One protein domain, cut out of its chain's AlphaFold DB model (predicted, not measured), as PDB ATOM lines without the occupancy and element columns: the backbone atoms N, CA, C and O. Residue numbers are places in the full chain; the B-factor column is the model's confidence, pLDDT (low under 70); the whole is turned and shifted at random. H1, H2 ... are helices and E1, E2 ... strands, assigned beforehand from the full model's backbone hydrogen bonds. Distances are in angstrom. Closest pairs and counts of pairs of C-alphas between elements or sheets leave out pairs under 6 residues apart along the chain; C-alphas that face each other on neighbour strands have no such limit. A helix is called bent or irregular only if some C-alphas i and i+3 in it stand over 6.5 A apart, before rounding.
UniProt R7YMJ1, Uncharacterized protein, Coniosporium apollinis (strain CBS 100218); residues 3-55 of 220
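What this domain is: This is residues 3 to 55 of the 220 residues of an uncharacterized protein of Coniosporium apollinis (strain CBS 100218) (UniProt R7YMJ1). A long helix, H1, and a shorter helix, H2, run side by side in opposite ways, and a two-stranded hairpin, E1 and E2, makes the third side of a small triangle with them. H1 lies along the longest axis, and H2 folds back after the hairpin to pack on both H1 and the hairpin, chiefly on E2. The 53 printed residues include two named helices and two named strands, in the order H1, E1, E2, H2, and the sheet, in the order E1, E2, is antiparallel. The class is mixed, helices and strands, and the whole is compact, with a radius of gyration of the C-alphas of 10.7 A and spans of 31 by 22 by 16 A.

How they stand to each other: The printed part begins with H1, residues 3 to 19. A short link of 7 residues joins it to E1, residues 27 to 30, and their closest C-alphas, those of Phe 16 and Ile 27, are 7.6 A apart. E1 and E2, residues 37 to 41, form a hairpin, antiparallel neighbours with directions at 178 degrees. The C-alphas of residues 28 and 39 face each other at 4.4 A. Within hydrogen-bond range are N 29 and O 38, at 2.8 A, and N 27 and O 41, at 3.0 A. H1 and E2 are apart. A tight link of 2 residues joins E2 to H2, residues 44 to 54. The closest C-alphas of E2 and H2 are those of Val 38 and Ala 50, 6.9 A apart. Those of E1 and H2 are Leu 29 and Leu 47, 7.6 A apart. H1 and H2 touch, opposite ways at a shallow tilt of 29 degrees, with the C-alphas of Thr 9 and Met 51 closest at 6.4 A. Every O i to N i+4 pair of H2 is within hydrogen-bond range, and 12 of 13 are in H1.

Where its parts are: H1 runs from C-alpha 3 at (0.461, -14.951, -14.640) to C-alpha 19 at (6.055, -21.195, 10.295), 26.3 A. It is irregular, with C-alphas 3 and 6 at 7.6 A. E1, residues 27 to 30, is 10.1 A long, and E2, residues 37 to 41, is 10.4 A long. H2, residues 44 to 54, spans 15.4 A and ends with C-alpha 54 at (-7.717, -12.170, -3.743).

The domain as a whole: The two C-alphas farthest apart are those of Lys 3 and Lys 24, at 33.7 A. The C-alphas of the first and last printed residues, Lys 3 and Arg 55, are 10.5 A apart. The printed part has no cut and no long link. The mean pLDDT of the printed part is 92.0, and no printed residue is under 70.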
ATOM      1  N   LYS A   3      -0.364 -13.841 -14.125       86.50
ATOM      2  CA  LYS A   3       0.461 -14.951 -14.640       86.50
ATOM      3  C   LYS A   3       1.414 -15.591 -13.620       86.50
ATOM      4  O   LYS A   3       1.914 -16.660 -13.913       86.50
ATOM      5  N   PHE A   4       1.677 -14.922 -12.494       86.44
ATOM      6  CA  PHE A   4       2.577 -15.391 -11.429       86.44
ATOM      7  C   PHE A   4       1.827 -15.710 -10.125       86.44
ATOM      8  O   PHE A   4       2.426 -15.849  -9.058       86.44
ATOM      9  N   TRP A   5       0.489 -15.702 -10.163       90.44
ATOM     10  CA  TRP A   5      -0.322 -15.825  -8.954       90.44
ATOM     11  C   TRP A   5      -0.213 -17.214  -8.327       90.44
ATOM     12  O   TRP A   5      -0.233 -17.346  -7.103       90.44
ATOM     13  N   ASP A   6      -0.077 -18.243  -9.161       92.00
ATOM     14  CA  ASP A   6       0.036 -19.621  -8.701       92.00
ATOM     15  C   ASP A   6       1.415 -19.850  -8.039       92.00
ATOM     16  O   ASP A   6       1.485 -20.473  -6.979       92.00
ATOM     17  N   GLU A   7       2.489 -19.241  -8.557       92.06
ATOM     18  CA  GLU A   7       3.829 -19.234  -7.953       92.06
ATOM     19  C   GLU A   7       3.864 -18.465  -6.629       92.06
ATOM     20  O   GLU A   7       4.407 -18.961  -5.643       92.06
ATOM     21  N   ALA A   8       3.247 -17.281  -6.570       90.25
ATOM     22  CA  ALA A   8       3.135 -16.514  -5.330       90.25
ATOM     23  C   ALA A   8       2.334 -17.277  -4.262       90.25
ATOM     24  O   ALA A   8       2.698 -17.281  -3.086       90.25
ATOM     25  N   THR A   9       1.265 -17.965  -4.677       94.31
ATOM     26  CA  THR A   9       0.475 -18.839  -3.797       94.31
ATOM     27  C   THR A   9       1.330 -19.979  -3.256       94.31
ATOM     28  O   THR A   9       1.326 -20.214  -2.052       94.31
ATOM     29  N   PHE A  10       2.102 -20.642  -4.117       92.25
ATOM     30  CA  PHE A  10       2.996 -21.721  -3.705       92.25
ATOM     31  C   PHE A  10       4.075 -21.242  -2.726       92.25
ATOM     32  O   PHE A  10       4.290 -21.875  -1.693       92.25
ATOM     33  N   LEU A  11       4.724 -20.107  -3.004       90.31
ATOM     34  CA  LEU A  11       5.733 -19.535  -2.111       90.31
ATOM     35  C   LEU A  11       5.152 -19.254  -0.718       90.31
ATOM     36  O   LEU A  11       5.740 -19.654   0.287       90.31
ATOM     37  N   LEU A  12       3.977 -18.621  -0.652       92.19
ATOM     38  CA  LEU A  12       3.304 -18.342   0.617       92.19
ATOM     39  C   LEU A  12       2.914 -19.616   1.371       92.19
ATOM     40  O   LEU A  12       2.982 -19.635   2.596       92.19
ATOM     41  N   GLU A  13       2.546 -20.692   0.678       93.69
ATOM     42  CA  GLU A  13       2.286 -21.987   1.313       93.69
ATOM     43  C   GLU A  13       3.548 -22.613   1.898       93.69
ATOM     44  O   GLU A  13       3.522 -23.101   3.026       93.69
ATOM     45  N   VAL A  14       4.666 -22.564   1.174       92.56
ATOM     46  CA  VAL A  14       5.950 -23.062   1.681       92.56
ATOM     47  C   VAL A  14       6.373 -22.282   2.925       92.56
ATOM     48  O   VAL A  14       6.750 -22.892   3.928       92.56
ATOM     49  N   LEU A  15       6.260 -20.950   2.896       88.56
ATOM     50  CA  LEU A  15       6.532 -20.101   4.058       88.56
ATOM     51  C   LEU A  15       5.584 -20.423   5.218       88.56
ATOM     52  O   LEU A  15       6.034 -20.611   6.347       88.56
ATOM     53  N   PHE A  16       4.289 -20.582   4.940       92.25
ATOM     54  CA  PHE A  16       3.296 -20.974   5.936       92.25
ATOM     55  C   PHE A  16       3.671 -22.299   6.613       92.25
ATOM     56  O   PHE A  16       3.693 -22.371   7.838       92.25
ATOM     57  N   LEU A  17       4.030 -23.328   5.837       91.44
ATOM     58  CA  LEU A  17       4.448 -24.635   6.355       91.44
ATOM     59  C   LEU A  17       5.697 -24.542   7.240       91.44
ATOM     60  O   LEU A  17       5.791 -25.264   8.231       91.44
ATOM     61  N   LYS A  18       6.640 -23.651   6.913       88.62
ATOM     62  CA  LYS A  18       7.840 -23.409   7.733       88.62
ATOM     63  C   LYS A  18       7.529 -22.736   9.065       88.62
ATOM     64  O   LYS A  18       8.233 -22.979  10.041       88.62
ATOM     65  N   LEU A  19       6.477 -21.931   9.108       87.69
ATOM     66  CA  LEU A  19       6.055 -21.195  10.295       87.69
ATOM     67  C   LEU A  19       5.096 -21.993  11.200       87.69
ATOM     68  O   LEU A  19       4.835 -21.579  12.331       87.69
ATOM     69  N   ILE A  20       4.587 -23.153  10.758       87.50
ATOM     70  CA  ILE A  20       3.723 -24.002  11.592       87.50
ATOM     71  C   ILE A  20       4.448 -24.379  12.889       87.50
ATOM     72  O   ILE A  20       5.515 -24.988  12.883       87.50
ATOM     73  N   GLY A  21       3.817 -24.046  14.016       87.12
ATOM     74  CA  GLY A  21       4.337 -24.331  15.353       87.12
ATOM     75  C   GLY A  21       5.328 -23.296  15.887       87.12
ATOM     76  O   GLY A  21       5.635 -23.354  17.074       87.12
ATOM     77  N   GLN A  22       5.781 -22.347  15.059       89.88
ATOM     78  CA  GLN A  22       6.556 -21.187  15.513       89.88
ATOM     79  C   GLN A  22       5.631 -20.114  16.090       89.88
ATOM     80  O   GLN A  22       5.888 -19.606  17.179       89.88
ATOM     81  N   ASP A  23       4.514 -19.841  15.407       87.50
ATOM     82  CA  ASP A  23       3.519 -18.885  15.885       87.50
ATOM     83  C   ASP A  23       2.376 -19.561  16.662       87.50
ATOM     84  O   ASP A  23       1.748 -20.532  16.213       87.50
ATOM     85  N   LYS A  24       2.107 -19.048  17.868       92.50
ATOM     86  CA  LYS A  24       1.073 -19.568  18.766       92.50
ATOM     87  C   LYS A  24      -0.318 -19.116  18.364       92.50
ATOM     88  O   LYS A  24      -1.254 -19.884  18.612       92.50
ATOM     89  N   ASP A  25      -0.492 -17.925  17.804       92.38
ATOM     90  CA  ASP A  25      -1.812 -17.436  17.395       92.38
ATOM     91  C   ASP A  25      -2.105 -17.768  15.925       92.38
ATOM     92  O   ASP A  25      -3.235 -18.144  15.606       92.38
ATOM     93  N   GLY A  26      -1.079 -17.854  15.083       92.38
ATOM     94  CA  GLY A  26      -1.155 -18.309  13.702       92.38
ATOM     95  C   GLY A  26      -0.481 -17.302  12.787       92.38
ATOM     96  O   GLY A  26       0.442 -16.629  13.193       92.38
ATOM     97  N   ILE A  27      -0.909 -17.222  11.533       91.44
ATOM     98  CA  ILE A  27      -0.361 -16.241  10.590       91.44
ATOM     99  C   ILE A  27      -1.476 -15.318  10.126       91.44
ATOM    100  O   ILE A  27      -2.596 -15.771   9.853       91.44
ATOM    101  N   ASP A  28      -1.141 -14.040  10.013       93.12
ATOM    102  CA  ASP A  28      -1.973 -13.019   9.400       93.12
ATOM    103  C   ASP A  28      -1.570 -12.830   7.931       93.12
ATOM    104  O   ASP A  28      -0.395 -12.824   7.573       93.12
ATOM    105  N   LEU A  29      -2.561 -12.678   7.056       93.19
ATOM    106  CA  LEU A  29      -2.375 -12.371   5.643       93.19
ATOM    107  C   LEU A  29      -3.390 -11.309   5.232       93.19
ATOM    108  O   LEU A  29      -4.598 -11.556   5.252       93.19
ATOM    109  N   SER A  30      -2.907 -10.147   4.804       90.69
ATOM    110  CA  SER A  30      -3.728  -9.053   4.285       90.69
ATOM    111  C   SER A  30      -3.271  -8.652   2.889       90.69
ATOM    112  O   SER A  30      -2.075  -8.538   2.635       90.69
ATOM    113  N   PHE A  31      -4.221  -8.391   1.998       88.75
ATOM    114  CA  PHE A  31      -3.937  -7.900   0.652       88.75
ATOM    115  C   PHE A  31      -4.248  -6.405   0.591       88.75
ATOM    116  O   PHE A  31      -5.343  -5.997   0.956       88.75
ATOM    117  N   THR A  32      -3.319  -5.591   0.100       83.12
ATOM    118  CA  THR A  32      -3.462  -4.125   0.048       83.12
ATOM    119  C   THR A  32      -4.605  -3.668  -0.861       83.12
ATOM    120  O   THR A  32      -5.396  -2.807  -0.492       83.12
ATOM    121  N   GLU A  33      -4.741  -4.305  -2.023       80.38
ATOM    122  CA  GLU A  33      -5.726  -3.941  -3.051       80.38
ATOM    123  C   GLU A  33      -7.082  -4.649  -2.886       80.38
ATOM    124  O   GLU A  33      -7.970  -4.532  -3.734       80.38
ATOM    125  N   SER A  34      -7.282  -5.430  -1.817       84.44
ATOM    126  CA  SER A  34      -8.543  -6.146  -1.616       84.44
ATOM    127  C   SER A  34      -8.987  -6.148  -0.159       84.44
ATOM    128  O   SER A  34      -8.187  -6.127   0.763       84.44
ATOM    129  N   LYS A  35     -10.296  -6.276   0.075       92.31
ATOM    130  CA  LYS A  35     -10.842  -6.464   1.432       92.31
ATOM    131  C   LYS A  35     -10.608  -7.878   1.982       92.31
ATOM    132  O   LYS A  35     -11.208  -8.251   2.989       92.31
ATOM    133  N   VAL A  36      -9.827  -8.707   1.288       94.94
ATOM    134  CA  VAL A  36      -9.501 -10.052   1.749       94.94
ATOM    135  C   VAL A  36      -8.421  -9.929   2.813       94.94
ATOM    136  O   VAL A  36      -7.341  -9.401   2.572       94.94
ATOM    137  N   ALA A  37      -8.727 -10.452   3.990       95.25
ATOM    138  CA  ALA A  37      -7.762 -10.666   5.047       95.25
ATOM    139  C   ALA A  37      -8.046 -12.017   5.705       95.25
ATOM    140  O   ALA A  37      -9.183 -12.512   5.701       95.25
ATOM    141  N   VAL A  38      -7.001 -12.621   6.246       95.75
ATOM    142  CA  VAL A  38      -7.068 -13.768   7.140       95.75
ATOM    143  C   VAL A  38      -6.238 -13.413   8.352       95.75
ATOM    144  O   VAL A  38      -5.107 -12.978   8.189       95.75
ATOM    145  N   SER A  39      -6.800 -13.608   9.537       95.31
ATOM    146  CA  SER A  39      -6.084 -13.402  10.786       95.31
ATOM    147  C   SER A  39      -5.954 -14.706  11.570       95.31
ATOM    148  O   SER A  39      -6.867 -15.542  11.532       95.31
ATOM    149  N   CYS A  40      -4.839 -14.867  12.276       94.31
ATOM    150  CA  CYS A  40      -4.529 -15.953  13.201       94.31
ATOM    151  C   CYS A  40      -4.810 -17.346  12.603       94.31
ATOM    152  O   CYS A  40      -5.389 -18.226  13.253       94.31
ATOM    153  N   THR A  41      -4.482 -17.569  11.320       94.94
ATOM    154  CA  THR A  41      -4.761 -18.868  10.696       94.94
ATOM    155  C   THR A  41      -3.662 -19.878  10.985       94.94
ATOM    156  O   THR A  41      -2.485 -19.638  10.750       94.94
ATOM    157  N   LYS A  42      -4.073 -21.068  11.430       95.62
ATOM    158  CA  LYS A  42      -3.204 -22.249  11.603       95.62
ATOM    159  C   LYS A  42      -3.422 -23.311  10.530       95.62
ATOM    160  O   LYS A  42      -2.842 -24.390  10.589       95.62
ATOM    161  N   ARG A  43      -4.306 -23.040   9.565       95.88
ATOM    162  CA  ARG A  43      -4.667 -23.982   8.502       95.88
ATOM    163  C   ARG A  43      -4.284 -23.422   7.143       95.88
ATOM    164  O   ARG A  43      -4.833 -22.404   6.722       95.88
ATOM    165  N   GLU A  44      -3.456 -24.171   6.429       95.38
ATOM    166  CA  GLU A  44      -3.028 -23.883   5.056       95.38
ATOM    167  C   GLU A  44      -4.225 -23.659   4.115       95.38
ATOM    168  O   GLU A  44      -4.274 -22.695   3.356       95.38
ATOM    169  N   SER A  45      -5.277 -24.477   4.241       95.94
ATOM    170  CA  SER A  45      -6.481 -24.348   3.402       95.94
ATOM    171  C   SER A  45      -7.176 -22.981   3.488       95.94
ATOM    172  O   SER A  45      -7.827 -22.570   2.527       95.94
ATOM    173  N   ASN A  46      -7.057 -22.262   4.609       95.88
ATOM    174  CA  ASN A  46      -7.610 -20.912   4.732       95.88
ATOM    175  C   ASN A  46      -6.768 -19.894   3.959       95.88
ATOM    176  O   ASN A  46      -7.335 -19.003   3.328       95.88
ATOM    177  N   LEU A  47      -5.442 -20.062   3.976       95.38
ATOM    178  CA  LEU A  47      -4.498 -19.236   3.232       95.38
ATOM    179  C   LEU A  47      -4.726 -19.398   1.724       95.38
ATOM    180  O   LEU A  47      -4.986 -18.411   1.038       95.38
ATOM    181  N   ARG A  48      -4.808 -20.640   1.228       96.50
ATOM    182  CA  ARG A  48      -5.125 -20.917  -0.185       96.50
ATOM    183  C   ARG A  48      -6.467 -20.319  -0.615       96.50
ATOM    184  O   ARG A  48      -6.570 -19.705  -1.674       96.50
ATOM    185  N   LYS A  49      -7.511 -20.430   0.217       97.38
ATOM    186  CA  LYS A  49      -8.820 -19.800  -0.055       97.38
ATOM    187  C   LYS A  49      -8.754 -18.273  -0.066       97.38
ATOM    188  O   LYS A  49      -9.564 -17.634  -0.733       97.38
ATOM    189  N   ALA A  50      -7.865 -17.669   0.715       96.50
ATOM    190  CA  ALA A  50      -7.662 -16.228   0.695       96.50
ATOM    191  C   ALA A  50      -6.932 -15.786  -0.571       96.50
ATOM    192  O   ALA A  50      -7.437 -14.890  -1.241       96.50
ATOM    193  N   MET A  51      -5.857 -16.484  -0.952       96.00
ATOM    194  CA  MET A  51      -5.167 -16.284  -2.230       96.00
ATOM    195  C   MET A  51      -6.132 -16.407  -3.414       96.00
ATOM    196  O   MET A  51      -6.151 -15.545  -4.282       96.00
ATOM    197  N   GLU A  52      -7.007 -17.413  -3.430       95.88
ATOM    198  CA  GLU A  52      -7.976 -17.568  -4.523       95.88
ATOM    199  C   GLU A  52      -9.025 -16.442  -4.546       95.88
ATOM    200  O   GLU A  52      -9.385 -15.937  -5.607       95.88
ATOM    201  N   ARG A  53      -9.496 -15.978  -3.378       95.31
ATOM    202  CA  ARG A  53     -10.434 -14.839  -3.298       95.31
ATOM    203  C   ARG A  53      -9.792 -13.510  -3.691       95.31
ATOM    204  O   ARG A  53     -10.490 -12.655  -4.234       95.31
ATOM    205  N   ALA A  54      -8.508 -13.342  -3.391       93.94
ATOM    206  CA  ALA A  54      -7.717 -12.170  -3.743       93.94
ATOM    207  C   ALA A  54      -7.145 -12.246  -5.169       93.94
ATOM    208  O   ALA A  54      -6.538 -11.277  -5.625       93.94
ATOM    209  N   ARG A  55      -7.355 -13.364  -5.885       92.88
ATOM    210  CA  ARG A  55      -6.852 -13.563  -7.245       92.88
ATOM    211  C   ARG A  55      -7.295 -12.405  -8.145       92.88
ATOM    212  O   ARG A  55      -8.500 -12.136  -8.231       92.88
TER     213      ARG A  55